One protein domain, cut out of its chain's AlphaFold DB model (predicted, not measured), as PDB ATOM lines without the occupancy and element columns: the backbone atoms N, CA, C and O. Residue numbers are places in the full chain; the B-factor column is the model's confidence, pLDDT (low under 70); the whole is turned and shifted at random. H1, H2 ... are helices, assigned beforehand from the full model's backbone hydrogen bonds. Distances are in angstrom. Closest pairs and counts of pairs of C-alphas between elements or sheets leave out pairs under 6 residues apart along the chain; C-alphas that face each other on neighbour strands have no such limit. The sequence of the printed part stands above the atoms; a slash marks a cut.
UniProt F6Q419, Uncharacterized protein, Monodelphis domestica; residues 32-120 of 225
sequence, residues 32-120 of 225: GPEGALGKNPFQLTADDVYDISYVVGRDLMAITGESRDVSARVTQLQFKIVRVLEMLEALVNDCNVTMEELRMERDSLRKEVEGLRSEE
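AT A GLANCE: This is residues 32 to 120 of the 225 residues of an uncharacterized protein of Monodelphis domestica (UniProt F6Q419). A long, uneven helical hairpin makes a thin rod: H3 runs nearly the whole length, H2 folds back along its first part, and residues 97 to 120, of which 97 to 119 belong to H3, stick out as a single long arm. The very short H1 packs on the beginning of H2, with the link between them looping round that end. The printed part has 89 residues with three named helices in the order H1, H2, H3 and no named strand; its class is all helix. The whole is extended, with a radius of gyration of the C-alphas of 21.0 A and spans of 77 by 23 by 13 A.

IN THESE COORDINATES: H1 is residues 35 to 38, 5.4 A from first to last C-alpha, and begins at C-alpha 35 at (159.802, 93.209, 151.009). H2 is residues 46 to 64, 26.7 A long, from C-alpha 46 at (146.068, 91.407, 150.184). H3 is residues 68 to 119, 75.7 A long, and ends at C-alpha 119 at (127.643, 104.149, 186.250).

HOW THE PARTS SIT: H1 touches H2 with residues 48 to 52 of H2 alone; the closest C-alphas are those of Ala 36 and Asp 48, 5.1 A apart. H2 and H3 form a helical hairpin, opposite ways at a shallow tilt of 9 degrees. They touch with residues 70 to 93 of H3 alone, and their closest C-alphas are those of Thr 64 and Ser 71, 4.6 A apart. H1 and H3 are apart. In H2 every O i to N i+4 pair is within hydrogen-bond range, in H3 46 of 48; H1 is too short for such a pair.

THE WHOLE: The C-alphas farthest apart are those of Arg 68 and Glu 120, at 76.8 A. Without the stretches that stand free, residues 65 to 70 and 97 to 120, the body spans 36 by 23 by 13 A. The printed part has no cut. The link from H1 to H2 is short, that from H2 to H3 tight. The mean pLDDT of the printed part is 91.6, and residue 120 is under 70.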
ATOM      1  N   GLY A  32     160.539  97.706 148.083       75.81
ATOM      2  CA  GLY A  32     159.894  97.320 146.843       75.81
ATOM      3  C   GLY A  32     159.239  95.952 146.985       75.81
ATOM      4  O   GLY A  32     159.398  95.283 148.006       75.81
ATOM      5  N   PRO A  33     158.559  95.443 145.956       80.75
ATOM      6  CA  PRO A  33     157.653  94.298 146.092       80.75
ATOM      7  C   PRO A  33     158.318  93.003 146.633       80.75
ATOM      8  O   PRO A  33     157.647  92.050 147.020       80.75
ATOM      9  N   GLU A  34     159.652  92.960 146.726       86.12
ATOM     10  CA  GLU A  34     160.432  91.921 147.407       86.12
ATOM     11  C   GLU A  34     160.320  91.937 148.947       86.12
ATOM     12  O   GLU A  34     160.500  90.897 149.583       86.12
ATOM     13  N   GLY A  35     159.973  93.069 149.562       89.50
ATOM     14  CA  GLY A  35     159.802  93.209 151.009       89.50
ATOM     15  C   GLY A  35     158.658  92.382 151.579       89.50
ATOM     16  O   GLY A  35     158.763  91.856 152.691       89.50
ATOM     17  N   ALA A  36     157.595  92.185 150.795       92.81
ATOM     18  CA  ALA A  36     156.443  91.376 151.180       92.81
ATOM     19  C   ALA A  36     156.829  89.925 151.536       92.81
ATOM     20  O   ALA A  36     156.261  89.332 152.454       92.81
ATOM     21  N   LEU A  37     157.872  89.367 150.903       92.19
ATOM     22  CA  LEU A  37     158.384  88.019 151.197       92.19
ATOM     23  C   LEU A  37     159.055  87.901 152.577       92.19
ATOM     24  O   LEU A  37     159.192  86.791 153.100       92.19
ATOM     25  N   GLY A  38     159.503  89.020 153.154       91.88
ATOM     26  CA  GLY A  38     160.133  89.078 154.474       91.88
ATOM     27  C   GLY A  38     159.148  89.265 155.630       91.88
ATOM     28  O   GLY A  38     159.540  89.109 156.790       91.88
ATOM     29  N   LYS A  39     157.882  89.587 155.335       94.19
ATOM     30  CA  LYS A  39     156.860  89.880 156.344       94.19
ATOM     31  C   LYS A  39     156.453  88.630 157.125       94.19
ATOM     32  O   LYS A  39     156.599  87.486 156.686       94.19
ATOM     33  N   ASN A  40     155.929  88.850 158.330       92.44
ATOM     34  CA  ASN A  40     155.347  87.773 159.119       92.44
ATOM     35  C   ASN A  40     154.088  87.241 158.402       92.44
ATOM     36  O   ASN A  40     153.210  88.045 158.098       92.44
ATOM     37  N   PRO A  41     153.936  85.916 158.190       91.56
ATOM     38  CA  PRO A  41     152.771  85.352 157.504       91.56
ATOM     39  C   PRO A  41     151.414  85.734 158.109       91.56
ATOM     40  O   PRO A  41     150.420  85.770 157.395       91.56
ATOM     41  N   PHE A  42     151.362  86.007 159.416       91.06
ATOM     42  CA  PHE A  42     150.137  86.397 160.128       91.06
ATOM     43  C   PHE A  42     149.845  87.903 160.079       91.06
ATOM     44  O   PHE A  42     148.882  88.351 160.689       91.06
ATOM     45  N   GLN A  43     150.701  88.682 159.420       92.31
ATOM     46  CA  GLN A  43     150.563  90.131 159.245       92.31
ATOM     47  C   GLN A  43     150.467  90.516 157.766       92.31
ATOM     48  O   GLN A  43     150.541  91.696 157.447       92.31
ATOM     49  N   LEU A  44     150.346  89.528 156.874       95.69
ATOM     50  CA  LEU A  44     150.208  89.781 155.448       95.69
ATOM     51  C   LEU A  44     148.870  90.466 155.153       95.69
ATOM     52  O   LEU A  44     147.839  90.128 155.739       95.69
ATOM     53  N   THR A  45     148.890  91.393 154.205       95.31
ATOM     54  CA  THR A  45     147.698  91.994 153.597       95.31
ATOM     55  C   THR A  45     147.457  91.429 152.196       95.31
ATOM     56  O   THR A  45     148.274  90.675 151.664       95.31
ATOM     57  N   ALA A  46     146.316  91.762 151.584       95.31
ATOM     58  CA  ALA A  46     146.068  91.407 150.184       95.31
ATOM     59  C   ALA A  46     147.106  92.057 149.249       95.31
ATOM     60  O   ALA A  46     147.582  91.404 148.323       95.31
ATOM     61  N   ASP A  47     147.523  93.287 149.560       95.38
ATOM     62  CA  ASP A  47     148.554  94.013 148.812       95.38
ATOM     63  C   ASP A  47     149.895  93.274 148.842       95.38
ATOM     64  O   ASP A  47     150.510  93.067 147.798       95.38
ATOM     65  N   ASP A  48     150.279  92.726 150.001       96.38
ATOM     66  CA  ASP A  48     151.488  91.906 150.114       96.38
ATOM     67  C   ASP A  48     151.436  90.672 149.206       96.38
ATOM     68  O   ASP A  48     152.442  90.264 148.621       96.38
ATOM     69  N   VAL A  49     150.263  90.047 149.073       96.88
ATOM     70  CA  VAL A  49     150.089  88.894 148.181       96.88
ATOM     71  C   VAL A  49     150.185  89.324 146.714       96.88
ATOM     72  O   VAL A  49     150.732  88.565 145.906       96.88
ATOM     73  N   TYR A  50     149.733  90.526 146.354       96.94
ATOM     74  CA  TYR A  50     149.908  91.079 145.008       96.94
ATOM     75  C   TYR A  50     151.372  91.384 144.692       96.94
ATOM     76  O   TYR A  50     151.847  90.992 143.622       96.94
ATOM     77  N   ASP A  51     152.113  91.962 145.634       96.75
ATOM     78  CA  ASP A  51     153.550  92.213 145.500       96.75
ATOM     79  C   ASP A  51     154.332  90.909 145.306       96.75
ATOM     80  O   ASP A  51     155.114  90.762 144.359       96.75
ATOM     81  N   ILE A  52     154.042  89.901 146.137       96.56
ATOM     82  CA  ILE A  52     154.609  88.552 145.999       96.56
ATOM     83  C   ILE A  52     154.266  87.968 144.623       96.56
ATOM     84  O   ILE A  52     155.130  87.398 143.953       96.56
ATOM     85  N   SER A  53     153.014  88.109 144.181       96.44
ATOM     86  CA  SER A  53     152.552  87.605 142.883       96.44
ATOM     87  C   SER A  53     153.286  88.267 141.719       96.44
ATOM     88  O   SER A  53     153.656  87.583 140.759       96.44
ATOM     89  N   TYR A  54     153.546  89.573 141.813       96.50
ATOM     90  CA  TYR A  54     154.305  90.327 140.822       96.50
ATOM     91  C   TYR A  54     155.757  89.841 140.728       96.50
ATOM     92  O   TYR A  54     156.214  89.498 139.632       96.50
ATOM     93  N   VAL A  55     156.461  89.732 141.863       95.94
ATOM     94  CA  VAL A  55     157.857  89.252 141.913       95.94
ATOM     95  C   VAL A  55     157.963  87.838 141.346       95.94
ATOM     96  O   VAL A  55     158.779  87.570 140.464       95.94
ATOM     97  N   VAL A  56     157.081  86.939 141.785       95.56
ATOM     98  CA  VAL A  56     157.054  85.552 141.310       95.56
ATOM     99  C   VAL A  56     156.730  85.481 139.813       95.56
ATOM    100  O   VAL A  56     157.341  84.694 139.087       95.56
ATOM    101  N   GLY A  57     155.804  86.308 139.320       93.81
ATOM    102  CA  GLY A  57     155.460  86.385 137.899       93.81
ATOM    103  C   GLY A  57     156.630  86.850 137.028       93.81
ATOM    104  O   GLY A  57     156.918  86.222 136.003       93.81
ATOM    105  N   ARG A  58     157.338  87.898 137.463       93.62
ATOM    106  CA  ARG A  58     158.551  88.420 136.814       93.62
ATOM    107  C   ARG A  58     159.632  87.345 136.709       93.62
ATOM    108  O   ARG A  58     160.169  87.116 135.623       93.62
ATOM    109  N   ASP A  59     159.909  86.643 137.805       92.94
ATOM    110  CA  ASP A  59     160.953  85.618 137.856       92.94
ATOM    111  C   ASP A  59     160.593  84.392 136.997       92.94
ATOM    112  O   ASP A  59     161.437  83.855 136.274       92.94
ATOM    113  N   LEU A  60     159.320  83.975 136.987       92.38
ATOM    114  CA  LEU A  60     158.839  82.904 136.104       92.38
ATOM    115  C   LEU A  60     158.969  83.277 134.620       92.38
ATOM    116  O   LEU A  60     159.337  82.427 133.799       92.38
ATOM    117  N   MET A  61     158.696  84.534 134.258       88.81
ATOM    118  CA  MET A  61     158.883  85.022 132.889       88.81
ATOM    119  C   MET A  61     160.357  85.010 132.477       88.81
ATOM    120  O   MET A  61     160.661  84.556 131.372       88.81
ATOM    121  N   ALA A  62     161.265  85.424 133.365       89.19
ATOM    122  CA  ALA A  62     162.704  85.400 133.101       89.19
ATOM    123  C   ALA A  62     163.204  83.979 132.768       89.19
ATOM    124  O   ALA A  62     163.935  83.794 131.796       89.19
ATOM    125  N   ILE A  63     162.731  82.962 133.498       86.88
ATOM    126  CA  ILE A  63     163.104  81.550 133.277       86.88
ATOM    127  C   ILE A  63     162.506  80.995 131.968       86.88
ATOM    128  O   ILE A  63     163.088  80.130 131.310       86.88
ATOM    129  N   THR A  64     161.332  81.480 131.560       83.06
ATOM    130  CA  THR A  64     160.623  80.983 130.365       83.06
ATOM    131  C   THR A  64     161.371  81.297 129.058       83.06
ATOM    132  O   THR A  64     161.182  80.594 128.063       83.06
ATOM    133  N   GLY A  65     162.254  82.304 129.055       77.06
ATOM    134  CA  GLY A  65     163.014  82.740 127.878       77.06
ATOM    135  C   GLY A  65     164.166  81.823 127.436       77.06
ATOM    136  O   GLY A  65     164.724  82.040 126.364       77.06
ATOM    137  N   GLU A  66     164.531  80.803 128.220       72.50
ATOM    138  CA  GLU A  66     165.783  80.054 128.020       72.50
ATOM    139  C   GLU A  66     165.672  78.848 127.060       72.50
ATOM    140  O   GLU A  66     166.648  78.490 126.402       72.50
ATOM    141  N   SER A  67     164.505  78.192 126.957       78.50
ATOM    142  CA  SER A  67     164.280  77.045 126.052       78.50
ATOM    143  C   SER A  67     162.795  76.665 125.926       78.50
ATOM    144  O   SER A  67     162.033  76.748 126.891       78.50
ATOM    145  N   ARG A  68     162.372  76.164 124.753       78.06
ATOM    146  CA  ARG A  68     160.972  75.787 124.450       78.06
ATOM    147  C   ARG A  68     160.423  74.671 125.353       78.06
ATOM    148  O   ARG A  68     159.261  74.727 125.751       78.06
ATOM    149  N   ASP A  69     161.243  73.681 125.702       79.94
ATOM    150  CA  ASP A  69     160.822  72.575 126.577       79.94
ATOM    151  C   ASP A  69     160.747  72.995 128.053       79.94
ATOM    152  O   ASP A  69     159.943  72.462 128.824       79.94
ATOM    153  N   VAL A  70     161.571  73.973 128.447       83.56
ATOM    154  CA  VAL A  70     161.538  74.594 129.779       83.56
ATOM    155  C   VAL A  70     160.278  75.445 129.908       83.56
ATOM    156  O   VAL A  70     159.555  75.306 130.892       83.56
ATOM    157  N   SER A  71     159.946  76.215 128.870       85.88
ATOM    158  CA  SER A  71     158.750  77.057 128.818       85.88
ATOM    159  C   SER A  71     157.464  76.282 129.132       85.88
ATOM    160  O   SER A  71     156.743  76.659 130.051       85.88
ATOM    161  N   ALA A  72     157.217  75.133 128.491       87.56
ATOM    162  CA  ALA A  72     155.998  74.353 128.738       87.56
ATOM    163  C   ALA A  72     155.872  73.850 130.192       87.56
ATOM    164  O   ALA A  72     154.784  73.862 130.777       87.56
ATOM    165  N   ARG A  73     156.987  73.419 130.801       88.75
ATOM    166  CA  ARG A  73     157.014  72.969 132.204       88.75
ATOM    167  C   ARG A  73     156.829  74.137 133.172       88.75
ATOM    168  O   ARG A  73     156.122  73.980 134.167       88.75
ATOM    169  N   VAL A  74     157.431  75.287 132.871       91.12
ATOM    170  CA  VAL A  74     157.298  76.517 133.663       91.12
ATOM    171  C   VAL A  74     155.867  77.034 133.608       91.12
ATOM    172  O   VAL A  74     155.316  77.326 134.658       91.12
ATOM    173  N   THR A  75     155.207  77.033 132.448       90.69
ATOM    174  CA  THR A  75     153.790  77.414 132.340       90.69
ATOM    175  C   THR A  75     152.886  76.486 133.158       90.69
ATOM    176  O   THR A  75     152.000  76.945 133.875       90.69
ATOM    177  N   GLN A  76     153.126  75.168 133.136       92.75
ATOM    178  CA  GLN A  76     152.367  74.245 133.990       92.75
ATOM    179  C   GLN A  76     152.587  74.527 135.487       92.75
ATOM    180  O   GLN A  76     151.659  74.395 136.288       92.75
ATOM    181  N   LEU A  77     153.811  74.889 135.879       94.94
ATOM    182  CA  LEU A  77     154.133  75.280 137.249       94.94
ATOM    183  C   LEU A  77     153.509  76.635 137.614       94.94
ATOM    184  O   LEU A  77     152.973  76.760 138.710       94.94
ATOM    185  N   GLN A  78     153.504  77.597 136.692       94.25
ATOM    186  CA  GLN A  78     152.901  78.919 136.847       94.25
ATOM    187  C   GLN A  78     151.435  78.794 137.255       94.25
ATOM    188  O   GLN A  78     151.052  79.370 138.263       94.25
ATOM    189  N   PHE A  79     150.635  77.963 136.578       94.94
ATOM    190  CA  PHE A  79     149.235  77.751 136.972       94.94
ATOM    191  C   PHE A  79     149.078  77.179 138.389       94.94
ATOM    192  O   PHE A  79     148.151  77.546 139.106       94.94
ATOM    193  N   LYS A  80     149.986  76.295 138.824       97.50
ATOM    194  CA  LYS A  80     149.968  75.766 140.200       97.50
ATOM    195  C   LYS A  80     150.338  76.839 141.218       97.50
ATOM    196  O   LYS A  80     149.752  76.869 142.292       97.50
ATOM    197  N   ILE A  81     151.299  77.695 140.885       96.88
ATOM    198  CA  ILE A  81     151.728  78.814 141.727       96.88
ATOM    199  C   ILE A  81     150.613  79.853 141.838       96.88
ATOM    200  O   ILE A  81     150.264  80.215 142.953       96.88
ATOM    201  N   VAL A  82     150.000  80.251 140.718       96.75
ATOM    202  CA  VAL A  82     148.826  81.140 140.694       96.75
ATOM    203  C   VAL A  82     147.739  80.577 141.600       96.75
ATOM    204  O   VAL A  82     147.250  81.278 142.475       96.75
ATOM    205  N   ARG A  83     147.450  79.273 141.500       97.94
ATOM    206  CA  ARG A  83     146.459  78.640 142.373       97.94
ATOM    207  C   ARG A  83     146.817  78.719 143.863       97.94
ATOM    208  O   ARG A  83     145.929  78.880 144.692       97.94
ATOM    209  N   VAL A  84     148.093  78.571 144.219       98.00
ATOM    210  CA  VAL A  84     148.555  78.711 145.611       98.00
ATOM    211  C   VAL A  84     148.447  80.163 146.086       98.00
ATOM    212  O   VAL A  84     148.051  80.376 147.227       98.00
ATOM    213  N   LEU A  85     148.750  81.139 145.227       97.81
ATOM    214  CA  LEU A  85     148.628  82.567 145.536       97.81
ATOM    215  C   LEU A  85     147.162  82.984 145.717       97.81
ATOM    216  O   LEU A  85     146.854  83.629 146.707       97.81
ATOM    217  N   GLU A  86     146.244  82.506 144.870       97.00
ATOM    218  CA  GLU A  86     144.793  82.694 145.056       97.00
ATOM    219  C   GLU A  86     144.304  82.123 146.396       97.00
ATOM    220  O   GLU A  86     143.481  82.715 147.090       97.00
ATOM    221  N   MET A  87     144.791  80.933 146.770       97.88
ATOM    222  CA  MET A  87     144.454  80.327 148.061       97.88
ATOM    223  C   MET A  87     145.023  81.137 149.227       97.88
ATOM    224  O   MET A  87     144.369  81.241 150.261       97.88
ATOM    225  N   LEU A  88     146.228  81.688 149.073       97.44
ATOM    226  CA  LEU A  88     146.850  82.542 150.075       97.44
ATOM    227  C   LEU A  88     146.073  83.851 150.241       97.44
ATOM    228  O   LEU A  88     145.757  84.204 151.369       97.44
ATOM    229  N   GLU A  89     145.718  84.518 149.143       96.56
ATOM    230  CA  GLU A  89     144.920  85.747 149.144       96.56
ATOM    231  C   GLU A  89     143.581  85.535 149.857       96.56
ATOM    232  O   GLU A  89     143.242  86.283 150.770       96.56
ATOM    233  N   ALA A  90     142.856  84.464 149.510       97.31
ATOM    234  CA  ALA A  90     141.583  84.143 150.148       97.31
ATOM    235  C   ALA A  90     141.727  83.940 151.667       97.31
ATOM    236  O   ALA A  90     140.901  84.433 152.430       97.31
ATOM    237  N   LEU A  91     142.782  83.246 152.110       97.00
ATOM    238  CA  LEU A  91     143.052  83.026 153.535       97.00
ATOM    239  C   LEU A  91     143.454  84.314 154.259       97.00
ATOM    240  O   LEU A  91     142.984  84.550 155.369       97.00
ATOM    241  N   VAL A  92     144.317  85.130 153.652       96.75
ATOM    242  CA  VAL A  92     144.749  86.417 154.211       96.75
ATOM    243  C   VAL A  92     143.554  87.355 154.359       96.75
ATOM    244  O   VAL A  92     143.364  87.948 155.417       96.75
ATOM    245  N   ASN A  93     142.706  87.432 153.334       94.94
ATOM    246  CA  ASN A  93     141.523  88.278 153.358       94.94
ATOM    247  C   ASN A  93     140.525  87.831 154.440       94.94
ATOM    248  O   ASN A  93     140.084  88.647 155.244       94.94
ATOM    249  N   ASP A  94     140.234  86.530 154.525       96.00
ATOM    250  CA  ASP A  94     139.342  85.966 155.549       96.00
ATOM    251  C   ASP A  94     139.873  86.198 156.976       96.00
ATOM    252  O   ASP A  94     139.126  86.601 157.873       96.00
ATOM    253  N   CYS A  95     141.187  86.033 157.182       94.44
ATOM    254  CA  CYS A  95     141.833  86.316 158.464       94.44
ATOM    255  C   CYS A  95     141.737  87.798 158.839       94.44
ATOM    256  O   CYS A  95     141.445  88.106 159.995       94.44
ATOM    257  N   ASN A  96     141.967  88.708 157.890       92.38
ATOM    258  CA  ASN A  96     141.924  90.148 158.141       92.38
ATOM    259  C   ASN A  96     140.500  90.623 158.453       92.38
ATOM    260  O   ASN A  96     140.314  91.366 159.416       92.38
ATOM    261  N   VAL A  97     139.494  90.136 157.717       94.19
ATOM    262  CA  VAL A  97     138.078  90.419 158.003       94.19
ATOM    263  C   VAL A  97     137.700  89.910 159.394       94.19
ATOM    264  O   VAL A  97     137.224  90.685 160.219       94.19
ATOM    265  N   THR A  98     137.990  88.641 159.697       95.00
ATOM    266  CA  THR A  98     137.686  88.044 161.009       95.00
ATOM    267  C   THR A  98     138.391  88.785 162.150       95.00
ATOM    268  O   THR A  98     137.816  89.004 163.218       95.00
ATOM    269  N   MET A  99     139.653  89.176 161.950       93.44
ATOM    270  CA  MET A  99     140.421  89.917 162.949       93.44
ATOM    271  C   MET A  99     139.811  91.294 163.214       93.44
ATOM    272  O   MET A  99     139.721  91.697 164.374       93.44
ATOM    273  N   GLU A 100     139.377  91.995 162.169       94.12
ATOM    274  CA  GLU A 100     138.746  93.304 162.303       94.12
ATOM    275  C   GLU A 100     137.373  93.207 162.983       94.12
ATOM    276  O   GLU A 100     137.085  93.979 163.896       94.12
ATOM    277  N   GLU A 101     136.561  92.202 162.650       94.94
ATOM    278  CA  GLU A 101     135.286  91.942 163.332       94.94
ATOM    279  C   GLU A 101     135.480  91.704 164.837       94.94
ATOM    280  O   GLU A 101     134.840  92.357 165.668       94.94
ATOM    281  N   LEU A 102     136.422  90.830 165.209       96.94
ATOM    282  CA  LEU A 102     136.764  90.580 166.614       96.94
ATOM    283  C   LEU A 102     137.318  91.831 167.301       96.94
ATOM    284  O   LEU A 102     137.070  92.062 168.488       96.94
ATOM    285  N   ARG A 103     138.077  92.657 166.574       96.62
ATOM    286  CA  ARG A 103     138.607  93.922 167.084       96.62
ATOM    287  C   ARG A 103     137.471  94.890 167.411       96.62
ATOM    288  O   ARG A 103     137.483  95.449 168.510       96.62
ATOM    289  N   MET A 104     136.502  95.036 166.507       96.25
ATOM    290  CA  MET A 104     135.310  95.865 166.690       96.25
ATOM    291  C   MET A 104     134.442  95.367 167.850       96.25
ATOM    292  O   MET A 104     134.010  96.171 168.677       96.25
ATOM    293  N   GLU A 105     134.230  94.053 167.969       96.12
ATOM    294  CA  GLU A 105     133.495  93.463 169.093       96.12
ATOM    295  C   GLU A 105     134.203  93.746 170.423       96.12
ATOM    296  O   GLU A 105     133.585  94.223 171.378       96.12
ATOM    297  N   ARG A 106     135.523  93.542 170.476       97.06
ATOM    298  CA  ARG A 106     136.343  93.840 171.656       97.06
ATOM    299  C   ARG A 106     136.265  95.313 172.044       97.06
ATOM    300  O   ARG A 106     136.173  95.611 173.235       97.06
ATOM    301  N   ASP A 107     136.314  96.230 171.083       96.25
ATOM    302  CA  ASP A 107     136.210  97.670 171.347       96.25
ATOM    303  C   ASP A 107     134.802  98.068 171.823       96.25
ATOM    304  O   ASP A 107     134.672  98.845 172.773       96.25
ATOM    305  N   SER A 108     133.756  97.468 171.249       95.94
ATOM    306  CA  SER A 108     132.368  97.635 171.692       95.94
ATOM    307  C   SER A 108     132.169  97.157 173.135       95.94
ATOM    308  O   SER A 108     131.708  97.922 173.986       95.94
ATOM    309  N   LEU A 109     132.615  95.937 173.452       95.00
ATOM    310  CA  LEU A 109     132.551  95.375 174.804       95.00
ATOM    311  C   LEU A 109     133.376  96.193 175.798       95.00
ATOM    312  O   LEU A 109     132.937  96.428 176.922       95.00
ATOM    313  N   ARG A 110     134.561  96.675 175.401       95.56
ATOM    314  CA  ARG A 110     135.381  97.548 176.252       95.56
ATOM    315  C   ARG A 110     134.632  98.834 176.603       95.56
ATOM    316  O   ARG A 110     134.681  99.252 177.758       95.56
ATOM    317  N   LYS A 111     133.928  99.432 175.637       93.50
ATOM    318  CA  LYS A 111     133.108 100.631 175.845       93.50
ATOM    319  C   LYS A 111     131.897 100.354 176.738       93.50
ATOM    320  O   LYS A 111     131.596 101.165 177.608       93.50
ATOM    321  N   GLU A 112     131.231  99.213 176.566       92.19
ATOM    322  CA  GLU A 112     130.128  98.794 177.440       92.19
ATOM    323  C   GLU A 112     130.607  98.599 178.886       92.19
ATOM    324  O   GLU A 112     130.013  99.144 179.814       92.19
ATOM    325  N   VAL A 113     131.732  97.903 179.083       92.62
ATOM    326  CA  VAL A 113     132.345  97.704 180.406       92.62
ATOM    327  C   VAL A 113     132.753  99.035 181.040       92.62
ATOM    328  O   VAL A 113     132.544  99.235 182.235       92.62
ATOM    329  N   GLU A 114     133.328  99.961 180.273       92.75
ATOM    330  CA  GLU A 114     133.683 101.299 180.756       92.75
ATOM    331  C   GLU A 114     132.449 102.126 181.142       92.75
ATOM    332  O   GLU A 114     132.450 102.764 182.197       92.75
ATOM    333  N   GLY A 115     131.376 102.053 180.348       91.44
ATOM    334  CA  GLY A 115     130.085 102.655 180.675       91.44
ATOM    335  C   GLY A 115     129.520 102.105 181.982       91.44
ATOM    336  O   GLY A 115     129.214 102.873 182.890       91.44
ATOM    337  N   LEU A 116     129.487 100.778 182.139       87.25
ATOM    338  CA  LEU A 116     129.026 100.134 183.373       87.25
ATOM    339  C   LEU A 116     129.884 100.518 184.585       87.25
ATOM    340  O   LEU A 116     129.331 100.818 185.636       87.25
ATOM    341  N   ARG A 117     131.216 100.578 184.453       86.50
ATOM    342  CA  ARG A 117     132.109 101.012 185.548       86.50
ATOM    343  C   ARG A 117     131.925 102.483 185.919       86.50
ATOM    344  O   ARG A 117     132.119 102.827 187.082       86.50
ATOM    345  N   SER A 118     131.572 103.332 184.956       79.06
ATOM    346  CA  SER A 118     131.300 104.756 185.186       79.06
ATOM    347  C   SER A 118     129.961 104.966 185.896       79.06
ATOM    348  O   SER A 118     129.883 105.772 186.816       79.06
ATOM    349  N   GLU A 119     128.938 104.180 185.549       71.19
ATOM    350  CA  GLU A 119     127.643 104.149 186.250       71.19
ATOM    351  C   GLU A 119     127.746 103.535 187.664       71.19
ATOM    352  O   GLU A 119     126.936 103.824 188.543       71.19
ATOM    353  N   GLU A 120     128.749 102.686 187.906       57.25
ATOM    354  CA  GLU A 120     128.995 102.010 189.189       57.25
ATOM    355  C   GLU A 120     129.980 102.778 190.097       57.25
ATOM    356  O   GLU A 120     130.244 102.348 191.221       57.25
TER     357      GLU A 120